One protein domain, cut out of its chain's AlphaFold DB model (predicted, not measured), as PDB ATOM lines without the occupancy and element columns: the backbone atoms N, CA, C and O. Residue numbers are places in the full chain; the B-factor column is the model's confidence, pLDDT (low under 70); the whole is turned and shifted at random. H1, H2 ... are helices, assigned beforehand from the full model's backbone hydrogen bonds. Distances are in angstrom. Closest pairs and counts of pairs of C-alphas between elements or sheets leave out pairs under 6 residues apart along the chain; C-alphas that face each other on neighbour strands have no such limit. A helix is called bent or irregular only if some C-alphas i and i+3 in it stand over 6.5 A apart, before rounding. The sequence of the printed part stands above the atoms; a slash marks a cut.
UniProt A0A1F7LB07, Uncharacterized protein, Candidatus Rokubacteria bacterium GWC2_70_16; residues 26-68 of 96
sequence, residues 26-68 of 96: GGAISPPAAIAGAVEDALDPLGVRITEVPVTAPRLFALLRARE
ATOM      1  N   GLY A  26     266.740 -17.089 -17.953       90.81
ATOM      2  CA  GLY A  26     265.322 -17.386 -18.197       90.81
ATOM      3  C   GLY A  26     264.852 -16.927 -19.581       90.81
ATOM      4  O   GLY A  26     264.132 -17.648 -20.271       90.81
ATOM      5  N   GLY A  27     265.343 -15.766 -20.029       90.75
ATOM      6  CA  GLY A  27     265.058 -15.222 -21.358       90.75
ATOM      7  C   GLY A  27     265.745 -15.956 -22.514       90.75
ATOM      8  O   GLY A  27     265.310 -15.817 -23.650       90.75
ATOM      9  N   ALA A  28     266.786 -16.752 -22.260       92.31
ATOM     10  CA  ALA A  28     267.445 -17.552 -23.293       92.31
ATOM     11  C   ALA A  28     266.887 -18.983 -23.352       92.31
ATOM     12  O   ALA A  28     266.733 -19.545 -24.435       92.31
ATOM     13  N   ILE A  29     266.554 -19.562 -22.195       93.25
ATOM     14  CA  ILE A  29     266.136 -20.964 -22.075       93.25
ATOM     15  C   ILE A  29     264.673 -21.159 -22.483       93.25
ATOM     16  O   ILE A  29     264.360 -22.051 -23.272       93.25
ATOM     17  N   SER A  30     263.758 -20.356 -21.935       94.56
ATOM     18  CA  SER A  30     262.317 -20.593 -22.088       94.56
ATOM     19  C   SER A  30     261.758 -20.217 -23.469       94.56
ATOM     20  O   SER A  30     260.936 -20.982 -23.986       94.56
ATOM     21  N   PRO A  31     262.173 -19.108 -24.122       95.56
ATOM     22  CA  PRO A  31     261.545 -18.689 -25.375       95.56
ATOM     23  C   PRO A  31     261.672 -19.666 -26.551       95.56
ATOM     24  O   PRO A  31     260.657 -19.877 -27.213       95.56
ATOM     25  N   PRO A  32     262.821 -20.320 -26.826       95.25
ATOM     26  CA  PRO A  32     262.899 -21.296 -27.915       95.25
ATOM     27  C   PRO A  32     261.900 -22.448 -27.755       95.25
ATOM     28  O   PRO A  32     261.267 -22.844 -28.732       95.25
ATOM     29  N   ALA A  33     261.720 -22.947 -26.525       95.56
ATOM     30  CA  ALA A  33     260.766 -24.010 -26.226       95.56
ATOM     31  C   ALA A  33     259.313 -23.533 -26.374       95.56
ATOM     32  O   ALA A  33     258.513 -24.213 -27.013       95.56
ATOM     33  N   ALA A  34     258.982 -22.349 -25.845       96.69
ATOM     34  CA  ALA A  34     257.641 -21.772 -25.959       96.69
ATOM     35  C   ALA A  34     257.246 -21.504 -27.422       96.69
ATOM     36  O   ALA A  34     256.140 -21.840 -27.837       96.69
ATOM     37  N   ILE A  35     258.166 -20.954 -28.221       97.06
ATOM     38  CA  ILE A  35     257.939 -20.690 -29.648       97.06
ATOM     39  C   ILE A  35     257.772 -22.006 -30.417       97.06
ATOM     40  O   ILE A  35     256.844 -22.125 -31.211       97.06
ATOM     41  N   ALA A  36     258.634 -23.002 -30.183       97.56
ATOM     42  CA  ALA A  36     258.512 -24.304 -30.835       97.56
ATOM     43  C   ALA A  36     257.179 -24.988 -30.491       97.56
ATOM     44  O   ALA A  36     256.501 -25.469 -31.396       97.56
ATOM     45  N   GLY A  37     256.770 -24.960 -29.218       97.94
ATOM     46  CA  GLY A  37     255.480 -25.489 -28.776       97.94
ATOM     47  C   GLY A  37     254.295 -24.794 -29.447       97.94
ATOM     48  O   GLY A  37     253.394 -25.472 -29.923       97.94
ATOM     49  N   ALA A  38     254.327 -23.465 -29.573       98.19
ATOM     50  CA  ALA A  38     253.268 -22.712 -30.250       98.19
ATOM     51  C   ALA A  38     253.163 -23.040 -31.752       98.19
ATOM     52  O   ALA A  38     252.065 -23.088 -32.301       98.19
ATOM     53  N   VAL A  39     254.292 -23.280 -32.430       97.88
ATOM     54  CA  VAL A  39     254.277 -23.707 -33.841       97.88
ATOM     55  C   VAL A  39     253.791 -25.154 -33.980       97.88
ATOM     56  O   VAL A  39     253.060 -25.441 -34.923       97.88
ATOM     57  N   GLU A  40     254.177 -26.059 -33.071       97.50
ATOM     58  CA  GLU A  40     253.664 -27.439 -33.039       97.50
ATOM     59  C   GLU A  40     252.143 -27.454 -32.827       97.50
ATOM     60  O   GLU A  40     251.442 -28.071 -33.625       97.50
ATOM     61  N   ASP A  41     251.636 -26.705 -31.845       98.25
ATOM     62  CA  ASP A  41     250.201 -26.569 -31.546       98.25
ATOM     63  C   ASP A  41     249.402 -26.053 -32.755       98.25
ATOM     64  O   ASP A  41     248.417 -26.663 -33.171       98.25
ATOM     65  N   ALA A  42     249.890 -25.003 -33.424       97.69
ATOM     66  CA  ALA A  42     249.253 -24.464 -34.628       97.69
ATOM     67  C   ALA A  42     249.185 -25.465 -35.803       97.69
ATOM     68  O   ALA A  42     248.391 -25.283 -36.730       97.69
ATOM     69  N   LEU A  43     250.029 -26.501 -35.794       95.94
ATOM     70  CA  LEU A  43     250.135 -27.509 -36.850       95.94
ATOM     71  C   LEU A  43     249.684 -28.903 -36.399       95.94
ATOM     72  O   LEU A  43     249.834 -29.859 -37.169       95.94
ATOM     73  N   ASP A  44     249.102 -29.025 -35.206       95.69
ATOM     74  CA  ASP A  44     248.594 -30.286 -34.663       95.69
ATOM     75  C   ASP A  44     247.641 -31.020 -35.634       95.69
ATOM     76  O   ASP A  44     247.862 -32.209 -35.890       95.69
ATOM     77  N   PRO A  45     246.702 -30.345 -36.343       95.19
ATOM     78  CA  PRO A  45     245.833 -31.008 -37.325       95.19
ATOM     79  C   PRO A  45     246.580 -31.664 -38.498       95.19
ATOM     80  O   PRO A  45     246.019 -32.499 -39.209       95.19
ATOM     81  N   LEU A  46     247.833 -31.270 -38.731       94.31
ATOM     82  CA  LEU A  46     248.696 -31.795 -39.788       94.31
ATOM     83  C   LEU A  46     249.665 -32.873 -39.267       94.31
ATOM     84  O   LEU A  46     250.448 -33.426 -40.047       94.31
ATOM     85  N   GLY A  47     249.635 -33.187 -37.966       93.00
ATOM     86  CA  GLY A  47     250.485 -34.202 -37.338       93.00
ATOM     87  C   GLY A  47     251.979 -33.858 -37.373       93.00
ATOM     88  O   GLY A  47     252.836 -34.752 -37.480       93.00
ATOM     89  N   VAL A  48     252.310 -32.565 -37.354       95.06
ATOM     90  CA  VAL A  48     253.695 -32.081 -37.296       95.06
ATOM     91  C   VAL A  48     254.222 -32.227 -35.874       95.06
ATOM     92  O   VAL A  48     253.518 -31.932 -34.921       95.06
ATOM     93  N   ARG A  49     255.475 -32.679 -35.739       95.38
ATOM     94  CA  ARG A  49     256.205 -32.707 -34.467       95.38
ATOM     95  C   ARG A  49     257.530 -31.971 -34.614       95.38
ATOM     96  O   ARG A  49     258.244 -32.209 -35.590       95.38
ATOM     97  N   ILE A  50     257.851 -31.102 -33.664       96.38
ATOM     98  CA  ILE A  50     259.047 -30.259 -33.650       96.38
ATOM     99  C   ILE A  50     259.964 -30.735 -32.525       96.38
ATOM    100  O   ILE A  50     259.688 -30.547 -31.347       96.38
ATOM    101  N   THR A  51     261.084 -31.351 -32.896       95.00
ATOM    102  CA  THR A  51     262.052 -31.922 -31.943       95.00
ATOM    103  C   THR A  51     263.392 -31.191 -31.939       95.00
ATOM    104  O   THR A  51     264.316 -31.605 -31.245       95.00
ATOM    105  N   GLU A  52     263.529 -30.131 -32.734       94.44
ATOM    106  CA  GLU A  52     264.766 -29.368 -32.860       94.44
ATOM    107  C   GLU A  52     264.502 -27.875 -33.071       94.44
ATOM    108  O   GLU A  52     263.512 -27.467 -33.681       94.44
ATOM    109  N   VAL A  53     265.444 -27.061 -32.597       95.31
ATOM    110  CA  VAL A  53     265.504 -25.616 -32.833       95.31
ATOM    111  C   VAL A  53     266.783 -25.268 -33.616       95.31
ATOM    112  O   VAL A  53     267.748 -26.035 -33.586       95.31
ATOM    113  N   PRO A  54     266.824 -24.144 -34.357       95.69
ATOM    114  CA  PRO A  54     265.724 -23.213 -34.614       95.69
ATOM    115  C   PRO A  54     264.660 -23.787 -35.564       95.69
ATOM    116  O   PRO A  54     264.970 -24.547 -36.488       95.69
ATOM    117  N   VAL A  55     263.407 -23.369 -35.356       96.88
ATOM    118  CA  VAL A  55     262.261 -23.689 -36.222       96.88
ATOM    119  C   VAL A  55     262.288 -22.768 -37.441       96.88
ATOM    120  O   VAL A  55     261.676 -21.703 -37.465       96.88
ATOM    121  N   THR A  56     263.074 -23.138 -38.450       97.31
ATOM    122  CA  THR A  56     263.199 -22.350 -39.683       97.31
ATOM    123  C   THR A  56     262.124 -22.736 -40.694       97.31
ATOM    124  O   THR A  56     261.679 -23.884 -40.738       97.31
ATOM    125  N   ALA A  57     261.743 -21.798 -41.567       96.88
ATOM    126  CA  ALA A  57     260.764 -22.072 -42.618       96.88
ATOM    127  C   ALA A  57     261.140 -23.291 -43.495       96.88
ATOM    128  O   ALA A  57     260.280 -24.150 -43.677       96.88
ATOM    129  N   PRO A  58     262.395 -23.468 -43.972       97.19
ATOM    130  CA  PRO A  58     262.766 -24.655 -44.749       97.19
ATOM    131  C   PRO A  58     262.556 -25.983 -44.006       97.19
ATOM    132  O   PRO A  58     262.067 -26.940 -44.606       97.19
ATOM    133  N   ARG A  59     262.877 -26.046 -42.703       95.88
ATOM    134  CA  ARG A  59     262.641 -27.243 -41.877       95.88
ATOM    135  C   ARG A  59     261.150 -27.521 -41.726       95.88
ATOM    136  O   ARG A  59     260.718 -28.656 -41.909       95.88
ATOM    137  N   LEU A  60     260.362 -26.478 -41.478       95.62
ATOM    138  CA  LEU A  60     258.914 -26.595 -41.343       95.62
ATOM    139  C   LEU A  60     258.256 -27.092 -42.637       95.62
ATOM    140  O   LEU A  60     257.449 -28.019 -42.610       95.62
ATOM    141  N   PHE A  61     258.657 -26.549 -43.789       95.25
ATOM    142  CA  PHE A  61     258.174 -27.011 -45.092       95.25
ATOM    143  C   PHE A  61     258.550 -28.468 -45.379       95.25
ATOM    144  O   PHE A  61     257.738 -29.207 -45.940       95.25
ATOM    145  N   ALA A  62     259.753 -28.902 -44.994       94.56
ATOM    146  CA  ALA A  62     260.161 -30.296 -45.135       94.56
ATOM    147  C   ALA A  62     259.289 -31.233 -44.279       94.56
ATOM    148  O   ALA A  62     258.837 -32.263 -44.783       94.56
ATOM    149  N   LEU A  63     258.994 -30.847 -43.030       94.38
ATOM    150  CA  LEU A  63     258.101 -31.599 -42.139       94.38
ATOM    151  C   LEU A  63     256.689 -31.717 -42.722       94.38
ATOM    152  O   LEU A  63     256.141 -32.818 -42.773       94.38
ATOM    153  N   LEU A  64     256.127 -30.617 -43.227       94.38
ATOM    154  CA  LEU A  64     254.799 -30.607 -43.845       94.38
ATOM    155  C   LEU A  64     254.736 -31.506 -45.088       94.38
ATOM    156  O   LEU A  64     253.841 -32.339 -45.216       94.38
ATOM    157  N   ARG A  65     255.731 -31.414 -45.977       93.12
ATOM    158  CA  ARG A  65     255.804 -32.249 -47.189       93.12
ATOM    159  C   ARG A  65     255.965 -33.734 -46.894       93.12
ATOM    160  O   ARG A  65     255.439 -34.558 -47.636       93.12
ATOM    161  N   ALA A  66     256.676 -34.091 -45.828       90.38
ATOM    162  CA  ALA A  66     256.804 -35.483 -45.405       90.38
ATOM    163  C   ALA A  66     255.462 -36.090 -44.948       90.38
ATOM    164  O   ALA A  66     255.324 -37.315 -44.933       90.38
ATOM    165  N   ARG A  67     254.483 -35.249 -44.591       86.50
ATOM    166  CA  ARG A  67     253.142 -35.647 -44.142       86.50
ATOM    167  C   ARG A  67     252.078 -35.593 -45.238       86.50
ATOM    168  O   ARG A  67     251.002 -36.150 -45.040       86.50
ATOM    169  N   GLU A  68     252.357 -34.991 -46.396       82.44
ATOM    170  CA  GLU A  68     251.416 -35.025 -47.517       82.44
ATOM    171  C   GLU A  68     251.192 -36.475 -47.982       82.44
ATOM    172  O   GLU A  68     252.158 -37.204 -48.255       82.44
TER     173      GLU A  68
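AT A GLANCE: This is residues 26 to 68 of the 96 residues of an uncharacterized protein of Candidatus Rokubacteria bacterium GWC2_70_16 (UniProt A0A1F7LB07). What shape do these residues make? They make a Z: the longer helix H1, a link that folds back through residues 48 to 53, and the shorter helix H2. Residues 26 to 31 of H1 stick out. What is it built of? The printed part has 43 residues with two named helices, H1 then H2, and no named strand: all helix. It is only just compact, close to loose, with a radius of gyration of the C-alphas of 10.8 A, and elongated, spanning 37 by 19 by 13 A.

IN THESE COORDINATES: Where is H1? H1, residues 26 to 42, runs 24.0 A from C-alpha 26 at (265.322, -17.386, -18.197). Where is H2? H2, residues 57 to 67, runs 15.6 A to C-alpha 67 at (253.142, -35.647, -44.142).

HOW THE PARTS SIT: Do the helices meet? H1 and H2 are apart, with no C-alpha of the one within 8 A of the other. Are their backbones even? Every O i to N i+4 pair is within hydrogen-bond range in H2, and 10 of 13 in H1. H1 is only just irregular: C-alphas 29 and 32 are 6.7 A apart.

THE WHOLE: How large is it? The two C-alphas farthest apart, those of Gly 26 and Glu 68, are 36.9 A apart. Is it continuous? The printed part has no cut, and residues 43 to 56 are a long link. Is confidence low anywhere? No printed residue is under 70.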